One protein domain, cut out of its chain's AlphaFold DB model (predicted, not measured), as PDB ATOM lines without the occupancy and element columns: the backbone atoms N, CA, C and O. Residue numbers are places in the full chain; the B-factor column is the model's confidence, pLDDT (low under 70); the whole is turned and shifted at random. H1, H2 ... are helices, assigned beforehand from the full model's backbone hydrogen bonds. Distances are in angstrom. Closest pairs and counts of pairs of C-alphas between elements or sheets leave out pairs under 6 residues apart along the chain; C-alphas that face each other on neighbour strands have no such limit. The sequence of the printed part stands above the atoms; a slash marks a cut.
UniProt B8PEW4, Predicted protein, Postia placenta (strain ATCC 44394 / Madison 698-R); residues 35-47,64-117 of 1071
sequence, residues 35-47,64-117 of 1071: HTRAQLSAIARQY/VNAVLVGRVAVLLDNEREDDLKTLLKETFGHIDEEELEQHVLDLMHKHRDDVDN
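This is residues 35 to 47 and 64 to 117 of the 1071 residues of the protein "Predicted protein" of Postia placenta (strain ATCC 44394 / Madison 698-R) (UniProt B8PEW4). The longest helix, H4, and H1 lie side by side, running opposite ways, and the helical hairpin of H2 and H3 packs across them as a second pair. The 67 printed residues hold four named helices, in the order H1, H2, H3, H4, and no named strand; the class is all helix. The whole is compact, with a radius of gyration of the C-alphas of 10.7 A, and only just rounded, spanning 31 by 21 by 19 A.

H4, residues 97 to 115, is 26.5 A long from C-alpha 97 at (355.214, 215.993, 280.259) to C-alpha 115 at (354.263, 238.335, 294.416). H1, residues 35 to 46, is 16.8 A long and begins with C-alpha 35 at (346.696, 234.563, 289.430). H2, residues 66 to 76, is 15.2 A long, and H3, residues 81 to 92, is 16.0 A long.

H4 and H1 touch at a shallow tilt of 26 degrees, opposite ways; their closest C-alphas, those of Lys 110 and Thr 36, are 5.2 A apart. H4 touches H3 with residues 100 to 104 alone, about perpendicular at 75 degrees; the closest C-alphas, of Leu 100 and Lys 85, are 6.6 A apart. H4 only just touches H2, with 3 pairs of C-alphas within 8 A, the closest those of Met 108 and Leu 76 at 6.4 A; their lines are about perpendicular, at 84 degrees. H2 and H3 form a helical hairpin at a shallow tilt of 24 degrees, with the closest C-alphas, of Leu 75 and Leu 84, 6.2 A apart. H1 touches H2 with residues 36 to 40 alone, the closest C-alphas being those of Arg 37 and Val 69 at 6.0 A; at 72 degrees they are only just about perpendicular. H1 and H3 are close but not clearly touching. Each O i to N i+4 pair is within hydrogen-bond range in H2, H3 and H4; in H1, 7 of 8 are.

The C-alphas farthest apart, of His 94 and Asn 117, are 32.0 A apart. Residues 48 to 63 are not printed, and C-alphas 47 and 64 are 13.1 A apart across this cut. The links H2 to H3 and H3 to H4 are tight. The mean pLDDT of the printed part is 97.1, and no printed residue is under 70.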
ATOM      1  N   HIS A  35     346.231 235.019 290.745       97.19
ATOM      2  CA  HIS A  35     346.696 234.563 289.430       97.19
ATOM      3  C   HIS A  35     347.034 233.076 289.437       97.19
ATOM      4  O   HIS A  35     346.536 232.327 288.593       97.19
ATOM      5  N   THR A  36     347.802 232.627 290.428       97.88
ATOM      6  CA  THR A  36     348.158 231.216 290.633       97.88
ATOM      7  C   THR A  36     346.899 230.364 290.780       97.88
ATOM      8  O   THR A  36     346.743 229.332 290.124       97.88
ATOM      9  N   ARG A  37     345.921 230.836 291.567       96.88
ATOM     10  CA  ARG A  37     344.618 230.169 291.704       96.88
ATOM     11  C   ARG A  37     343.834 230.132 290.391       96.88
ATOM     12  O   ARG A  37     343.165 229.132 290.128       96.88
ATOM     13  N   ALA A  38     343.888 231.189 289.581       96.12
ATOM     14  CA  ALA A  38     343.215 231.235 288.285       96.12
ATOM     15  C   ALA A  38     343.849 230.269 287.271       96.12
ATOM     16  O   ALA A  38     343.108 229.548 286.603       96.12
ATOM     17  N   GLN A  39     345.182 230.176 287.218       97.44
ATOM     18  CA  GLN A  39     345.895 229.226 286.357       97.44
ATOM     19  C   GLN A  39     345.612 227.776 286.768       97.44
ATOM     20  O   GLN A  39     345.185 226.974 285.941       97.44
ATOM     21  N   LEU A  40     345.700 227.455 288.065       97.12
ATOM     22  CA  LEU A  40     345.272 226.149 288.587       97.12
ATOM     23  C   LEU A  40     343.797 225.843 288.258       97.12
ATOM     24  O   LEU A  40     343.440 224.684 288.072       97.12
ATOM     25  N   SER A  41     342.939 226.866 288.149       95.50
ATOM     26  CA  SER A  41     341.526 226.702 287.761       95.50
ATOM     27  C   SER A  41     341.340 226.484 286.255       95.50
ATOM     28  O   SER A  41     340.295 225.978 285.848       95.50
ATOM     29  N   ALA A  42     342.316 226.862 285.422       95.62
ATOM     30  CA  ALA A  42     342.356 226.524 284.001       95.62
ATOM     31  C   ALA A  42     342.842 225.079 283.805       95.62
ATOM     32  O   ALA A  42     342.135 224.292 283.174       95.62
ATOM     33  N   ILE A  43     343.944 224.698 284.463       96.69
ATOM     34  CA  ILE A  43     344.490 223.328 284.474       96.69
ATOM     35  C   ILE A  43     343.415 222.329 284.935       96.69
ATOM     36  O   ILE A  43     343.105 221.370 284.228       96.69
ATOM     37  N   ALA A  44     342.732 222.621 286.050       95.19
ATOM     38  CA  ALA A  44     341.620 221.819 286.576       95.19
ATOM     39  C   ALA A  44     340.420 221.665 285.614       95.19
ATOM     40  O   ALA A  44     339.567 220.805 285.829       95.19
ATOM     41  N   ARG A  45     340.319 222.506 284.577       94.19
ATOM     42  CA  ARG A  45     339.282 222.442 283.531       94.19
ATOM     43  C   ARG A  45     339.772 221.787 282.240       94.19
ATOM     44  O   ARG A  45     338.932 221.343 281.465       94.19
ATOM     45  N   GLN A  46     341.084 221.722 282.014       94.94
ATOM     46  CA  GLN A  46     341.696 221.044 280.867       94.94
ATOM     47  C   GLN A  46     341.797 219.532 281.106       94.94
ATOM     48  O   GLN A  46     341.351 218.762 280.263       94.94
ATOM     49  N   TYR A  47     342.281 219.110 282.281       94.50
ATOM     50  CA  TYR A  47     342.524 217.691 282.606       94.50
ATOM     51  C   TYR A  47     341.415 217.039 283.445       94.50
ATOM     52  O   TYR A  47     341.590 215.941 283.972       94.50
ATOM     53  N   VAL A  64     339.578 225.044 293.141       92.69
ATOM     54  CA  VAL A  64     341.001 224.896 293.466       92.69
ATOM     55  C   VAL A  64     341.195 225.220 294.942       92.69
ATOM     56  O   VAL A  64     340.959 226.358 295.387       92.69
ATOM     57  N   ASN A  65     341.519 224.170 295.696       93.25
ATOM     58  CA  ASN A  65     341.512 224.192 297.148       93.25
ATOM     59  C   ASN A  65     342.565 225.201 297.620       93.25
ATOM     60  O   ASN A  65     343.685 225.197 297.115       93.25
ATOM     61  N   ALA A  66     342.234 226.052 298.592       94.38
ATOM     62  CA  ALA A  66     343.190 227.015 299.142       94.38
ATOM     63  C   ALA A  66     344.466 226.327 299.673       94.38
ATOM     64  O   ALA A  66     345.551 226.893 299.572       94.38
ATOM     65  N   VAL A  67     344.354 225.078 300.148       95.38
ATOM     66  CA  VAL A  67     345.494 224.234 300.542       95.38
ATOM     67  C   VAL A  67     346.376 223.857 299.346       95.38
ATOM     68  O   VAL A  67     347.594 223.830 299.486       95.38
ATOM     69  N   LEU A  68     345.795 223.601 298.167       96.75
ATOM     70  CA  LEU A  68     346.561 223.336 296.944       96.75
ATOM     71  C   LEU A  68     347.282 224.601 296.473       96.75
ATOM     72  O   LEU A  68     348.482 224.542 296.239       96.75
ATOM     73  N   VAL A  69     346.584 225.745 296.413       97.06
ATOM     74  CA  VAL A  69     347.208 227.035 296.057       97.06
ATOM     75  C   VAL A  69     348.373 227.346 297.000       97.06
ATOM     76  O   VAL A  69     349.443 227.716 296.538       97.06
ATOM     77  N   GLY A  70     348.197 227.131 298.309       96.81
ATOM     78  CA  GLY A  70     349.256 227.327 299.301       96.81
ATOM     79  C   GLY A  70     350.456 226.388 299.130       96.81
ATOM     80  O   GLY A  70     351.584 226.827 299.314       96.81
ATOM     81  N   ARG A  71     350.247 225.121 298.738       98.00
ATOM     82  CA  ARG A  71     351.358 224.210 298.403       98.00
ATOM     83  C   ARG A  71     352.080 224.634 297.128       98.00
ATOM     84  O   ARG A  71     353.301 224.645 297.122       98.00
ATOM     85  N   VAL A  72     351.336 224.979 296.077       98.12
ATOM     86  CA  VAL A  72     351.898 225.410 294.789       98.12
ATOM     87  C   VAL A  72     352.728 226.680 294.972       98.12
ATOM     88  O   VAL A  72     353.881 226.689 294.564       98.12
ATOM     89  N   ALA A  73     352.201 227.684 295.681       97.94
ATOM     90  CA  ALA A  73     352.943 228.888 296.052       97.94
ATOM     91  C   ALA A  73     354.247 228.553 296.798       97.94
ATOM     92  O   ALA A  73     355.309 228.966 296.361       97.94
ATOM     93  N   VAL A  74     354.200 227.714 297.842       98.00
ATOM     94  CA  VAL A  74     355.404 227.324 298.605       98.00
ATOM     95  C   VAL A  74     356.428 226.551 297.760       98.00
ATOM     96  O   VAL A  74     357.626 226.700 297.987       98.00
ATOM     97  N   LEU A  75     356.003 225.733 296.792       98.44
ATOM     98  CA  LEU A  75     356.933 225.050 295.884       98.44
ATOM     99  C   LEU A  75     357.574 226.021 294.883       98.44
ATOM    100  O   LEU A  75     358.760 225.877 294.596       98.44
ATOM    101  N   LEU A  76     356.831 227.028 294.418       98.19
ATOM    102  CA  LEU A  76     357.334 228.098 293.550       98.19
ATOM    103  C   LEU A  76     358.274 229.055 294.308       98.19
ATOM    104  O   LEU A  76     359.347 229.358 293.803       98.19
ATOM    105  N   ASP A  77     357.945 229.420 295.554       97.81
ATOM    106  CA  ASP A  77     358.804 230.187 296.481       97.81
ATOM    107  C   ASP A  77     360.140 229.481 296.803       97.81
ATOM    108  O   ASP A  77     361.058 230.100 297.333       97.81
ATOM    109  N   ASN A  78     360.238 228.172 296.543       98.25
ATOM    110  CA  ASN A  78     361.436 227.353 296.754       98.25
ATOM    111  C   ASN A  78     362.026 226.814 295.431       98.25
ATOM    112  O   ASN A  78     362.860 225.910 295.482       98.25
ATOM    113  N   GLU A  79     361.562 227.310 294.276       97.50
ATOM    114  CA  GLU A  79     362.012 226.933 292.920       97.50
ATOM    115  C   GLU A  79     361.985 225.411 292.639       97.50
ATOM    116  O   GLU A  79     362.796 224.859 291.897       97.50
ATOM    117  N   ARG A  80     361.027 224.693 293.240       98.31
ATOM    118  CA  ARG A  80     360.945 223.224 293.174       98.31
ATOM    119  C   ARG A  80     360.031 222.726 292.069       98.31
ATOM    120  O   ARG A  80     358.947 222.191 292.326       98.31
ATOM    121  N   GLU A  81     360.497 222.865 290.838       98.12
ATOM    122  CA  GLU A  81     359.745 222.445 289.658       98.12
ATOM    123  C   GLU A  81     359.364 220.956 289.692       98.12
ATOM    124  O   GLU A  81     358.203 220.643 289.459       98.12
ATOM    125  N   ASP A  82     360.260 220.035 290.065       98.19
ATOM    126  CA  ASP A  82     359.955 218.591 290.076       98.19
ATOM    127  C   ASP A  82     358.932 218.174 291.153       98.19
ATOM    128  O   ASP A  82     358.043 217.352 290.892       98.19
ATOM    129  N   ASP A  83     359.002 218.770 292.354       98.38
ATOM    130  CA  ASP A  83     357.980 218.585 293.399       98.38
ATOM    131  C   ASP A  83     356.619 219.121 292.894       98.38
ATOM    132  O   ASP A  83     355.571 218.521 293.157       98.38
ATOM    133  N   LEU A  84     356.617 220.222 292.126       98.38
ATOM    134  CA  LEU A  84     355.409 220.818 291.550       98.38
ATOM    135  C   LEU A  84     354.846 219.997 290.376       98.38
ATOM    136  O   LEU A  84     353.644 219.730 290.365       98.38
ATOM    137  N   LYS A  85     355.687 219.527 289.441       98.31
ATOM    138  CA  LYS A  85     355.320 218.571 288.375       98.31
ATOM    139  C   LYS A  85     354.630 217.350 288.986       98.31
ATOM    140  O   LYS A  85     353.555 216.944 288.540       98.31
ATOM    141  N   THR A  86     355.207 216.813 290.063       97.94
ATOM    142  CA  THR A  86     354.658 215.671 290.808       97.94
ATOM    143  C   THR A  86     353.308 216.001 291.453       97.94
ATOM    144  O   THR A  86     352.353 215.249 291.267       97.94
ATOM    145  N   LEU A  87     353.183 217.139 292.146       97.81
ATOM    146  CA  LEU A  87     351.933 217.576 292.788       97.81
ATOM    147  C   LEU A  87     350.798 217.825 291.775       97.81
ATOM    148  O   LEU A  87     349.638 217.511 292.054       97.81
ATOM    149  N   LEU A  88     351.113 218.384 290.605       97.56
ATOM    150  CA  LEU A  88     350.146 218.625 289.530       97.56
ATOM    151  C   LEU A  88     349.657 217.305 288.913       97.56
ATOM    152  O   LEU A  88     348.447 217.128 288.775       97.56
ATOM    153  N   LYS A  89     350.565 216.355 288.640       96.94
ATOM    154  CA  LYS A  89     350.224 214.982 288.214       96.94
ATOM    155  C   LYS A  89     349.380 214.237 289.256       96.94
ATOM    156  O   LYS A  89     348.384 213.611 288.905       96.94
ATOM    157  N   GLU A  90     349.720 214.339 290.543       96.69
ATOM    158  CA  GLU A  90     348.931 213.751 291.641       96.69
ATOM    159  C   GLU A  90     347.511 214.345 291.703       96.69
ATOM    160  O   GLU A  90     346.538 213.623 291.914       96.69
ATOM    161  N   THR A  91     347.381 215.660 291.503       96.56
ATOM    162  CA  THR A  91     346.114 216.382 291.708       96.56
ATOM    163  C   THR A  91     345.175 216.340 290.499       96.56
ATOM    164  O   THR A  91     343.956 216.326 290.674       96.56
ATOM    165  N   PHE A  92     345.720 216.351 289.280       96.00
ATOM    166  CA  PHE A  92     344.950 216.474 288.035       96.00
ATOM    167  C   PHE A  92     345.042 215.240 287.123       96.00
ATOM    168  O   PHE A  92     344.333 215.175 286.122       96.00
ATOM    169  N   GLY A  93     345.847 214.236 287.483       94.56
ATOM    170  CA  GLY A  93     345.989 212.986 286.742       94.56
ATOM    171  C   GLY A  93     347.087 213.031 285.679       94.56
ATOM    172  O   GLY A  93     348.110 213.696 285.839       94.56
ATOM    173  N   HIS A  94     346.897 212.278 284.594       94.31
ATOM    174  CA  HIS A  94     347.900 212.120 283.538       94.31
ATOM    175  C   HIS A  94     347.974 213.361 282.631       94.31
ATOM    176  O   HIS A  94     347.422 213.377 281.534       94.31
ATOM    177  N   ILE A  95     348.659 214.401 283.111       97.38
ATOM    178  CA  ILE A  95     349.163 215.497 282.277       97.38
ATOM    179  C   ILE A  95     350.421 214.994 281.556       97.38
ATOM    180  O   ILE A  95     351.335 214.477 282.208       97.38
ATOM    181  N   ASP A  96     350.466 215.145 280.233       97.50
ATOM    182  CA  ASP A  96     351.639 214.805 279.419       97.50
ATOM    183  C   ASP A  96     352.807 215.761 279.729       97.50
ATOM    184  O   ASP A  96     352.591 216.940 280.002       97.50
ATOM    185  N   GLU A  97     354.050 215.266 279.710       97.31
ATOM    186  CA  GLU A  97     355.214 215.993 280.259       97.31
ATOM    187  C   GLU A  97     355.441 217.373 279.613       97.31
ATOM    188  O   GLU A  97     355.655 218.353 280.318       97.31
ATOM    189  N   GLU A  98     355.312 217.466 278.287       97.62
ATOM    190  CA  GLU A  98     355.483 218.711 277.520       97.62
ATOM    191  C   GLU A  98     354.418 219.766 277.883       97.62
ATOM    192  O   GLU A  98     354.724 220.949 278.038       97.62
ATOM    193  N   GLU A  99     353.165 219.345 278.097       97.50
ATOM    194  CA  GLU A  99     352.113 220.251 278.569       97.50
ATOM    195  C   GLU A  99     352.319 220.623 280.043       97.50
ATOM    196  O   GLU A  99     352.099 221.768 280.435       97.50
ATOM    197  N   LEU A 100     352.771 219.676 280.871       97.88
ATOM    198  CA  LEU A 100     353.043 219.895 282.290       97.88
ATOM    199  C   LEU A 100     354.153 220.926 282.516       97.88
ATOM    200  O   LEU A 100     354.028 221.759 283.413       97.88
ATOM    201  N   GLU A 101     355.207 220.897 281.704       98.12
ATOM    202  CA  GLU A 101     356.291 221.880 281.751       98.12
ATOM    203  C   GLU A 101     355.796 223.281 281.370       98.12
ATOM    204  O   GLU A 101     356.090 224.242 282.084       98.12
ATOM    205  N   GLN A 102     354.930 223.400 280.355       98.19
ATOM    206  CA  GLN A 102     354.253 224.666 280.060       98.19
ATOM    207  C   GLN A 102     353.364 225.135 281.228       98.19
ATOM    208  O   GLN A 102     353.344 226.326 281.537       98.19
ATOM    209  N   HIS A 103     352.659 224.230 281.918       98.25
ATOM    210  CA  HIS A 103     351.834 224.591 283.081       98.25
ATOM    211  C   HIS A 103     352.656 225.026 284.294       98.25
ATOM    212  O   HIS A 103     352.239 225.946 284.997       98.25
ATOM    213  N   VAL A 104     353.816 224.411 284.535       98.31
ATOM    214  CA  VAL A 104     354.770 224.851 285.568       98.31
ATOM    215  C   VAL A 104     355.314 226.236 285.231       98.31
ATOM    216  O   VAL A 104     355.244 227.131 286.073       98.31
ATOM    217  N   LEU A 105     355.750 226.455 283.987       98.25
ATOM    218  CA  LEU A 105     356.256 227.747 283.526       98.25
ATOM    219  C   LEU A 105     355.186 228.850 283.606       98.25
ATOM    220  O   LEU A 105     355.464 229.956 284.075       98.25
ATOM    221  N   ASP A 106     353.944 228.561 283.208       98.19
ATOM    222  CA  ASP A 106     352.810 229.475 283.378       98.19
ATOM    223  C   ASP A 106     352.558 229.784 284.863       98.19
ATOM    224  O   ASP A 106     352.320 230.940 285.221       98.19
ATOM    225  N   LEU A 107     352.624 228.777 285.744       98.25
ATOM    226  CA  LEU A 107     352.443 228.950 287.187       98.25
ATOM    227  C   LEU A 107     353.561 229.788 287.818       98.25
ATOM    228  O   LEU A 107     353.244 230.640 288.641       98.25
ATOM    229  N   MET A 108     354.821 229.638 287.399       98.25
ATOM    230  CA  MET A 108     355.928 230.506 287.835       98.25
ATOM    231  C   MET A 108     355.663 231.971 287.467       98.25
ATOM    232  O   MET A 108     355.751 232.851 288.323       98.25
ATOM    233  N   HIS A 109     355.253 232.241 286.223       97.81
ATOM    234  CA  HIS A 109     354.892 233.597 285.798       97.81
ATOM    235  C   HIS A 109     353.685 234.151 286.570       97.81
ATOM    236  O   HIS A 109     353.672 235.326 286.924       97.81
ATOM    237  N   LYS A 110     352.666 233.325 286.841       98.06
ATOM    238  CA  LYS A 110     351.452 233.739 287.567       98.06
ATOM    239  C   LYS A 110     351.691 233.917 289.069       98.06
ATOM    240  O   LYS A 110     351.087 234.797 289.670       98.06
ATOM    241  N   HIS A 111     352.604 233.158 289.664       98.06
ATOM    242  CA  HIS A 111     353.053 233.376 291.038       98.06
ATOM    243  C   HIS A 111     353.913 234.637 291.147       98.06
ATOM    244  O   HIS A 111     353.714 235.414 292.073       98.06
ATOM    245  N   ARG A 112     354.765 234.930 290.152       97.88
ATOM    246  CA  ARG A 112     355.460 236.227 290.066       97.88
ATOM    247  C   ARG A 112     354.476 237.397 289.926       97.88
ATOM    248  O   ARG A 112     354.631 238.364 290.659       97.88
ATOM    249  N   ASP A 113     353.422 237.285 289.105       97.88
ATOM    250  CA  ASP A 113     352.345 238.297 289.053       97.88
ATOM    251  C   ASP A 113     351.687 238.521 290.436       97.88
ATOM    252  O   ASP A 113     351.362 239.652 290.800       97.88
ATOM    253  N   ASP A 114     351.484 237.456 291.223       97.38
ATOM    254  CA  ASP A 114     350.923 237.546 292.578       97.38
ATOM    255  C   ASP A 114     351.907 238.173 293.590       97.38
ATOM    256  O   ASP A 114     351.506 239.020 294.391       97.38
ATOM    257  N   VAL A 115     353.194 237.805 293.541       96.88
ATOM    258  CA  VAL A 115     354.263 238.335 294.416       96.88
ATOM    259  C   VAL A 115     354.567 239.805 294.112       96.88
ATOM    260  O   VAL A 115     354.646 240.616 295.037       96.88
ATOM    261  N   ASP A 116     354.619 240.187 292.835       96.81
ATOM    262  CA  ASP A 116     354.752 241.580 292.383       96.81
ATOM    263  C   ASP A 116     353.463 242.406 292.637       96.81
ATOM    264  O   ASP A 116     353.407 243.597 292.331       96.81
ATOM    265  N   ASN A 117     352.424 241.795 293.231       96.00
ATOM    266  CA  ASN A 117     351.121 242.397 293.543       96.00
ATOM    267  C   ASN A 117     350.447 243.039 292.312       96.00
ATOM    268  O   ASN A 117     349.751 244.058 292.417       96.00
TER     269      ASN A 117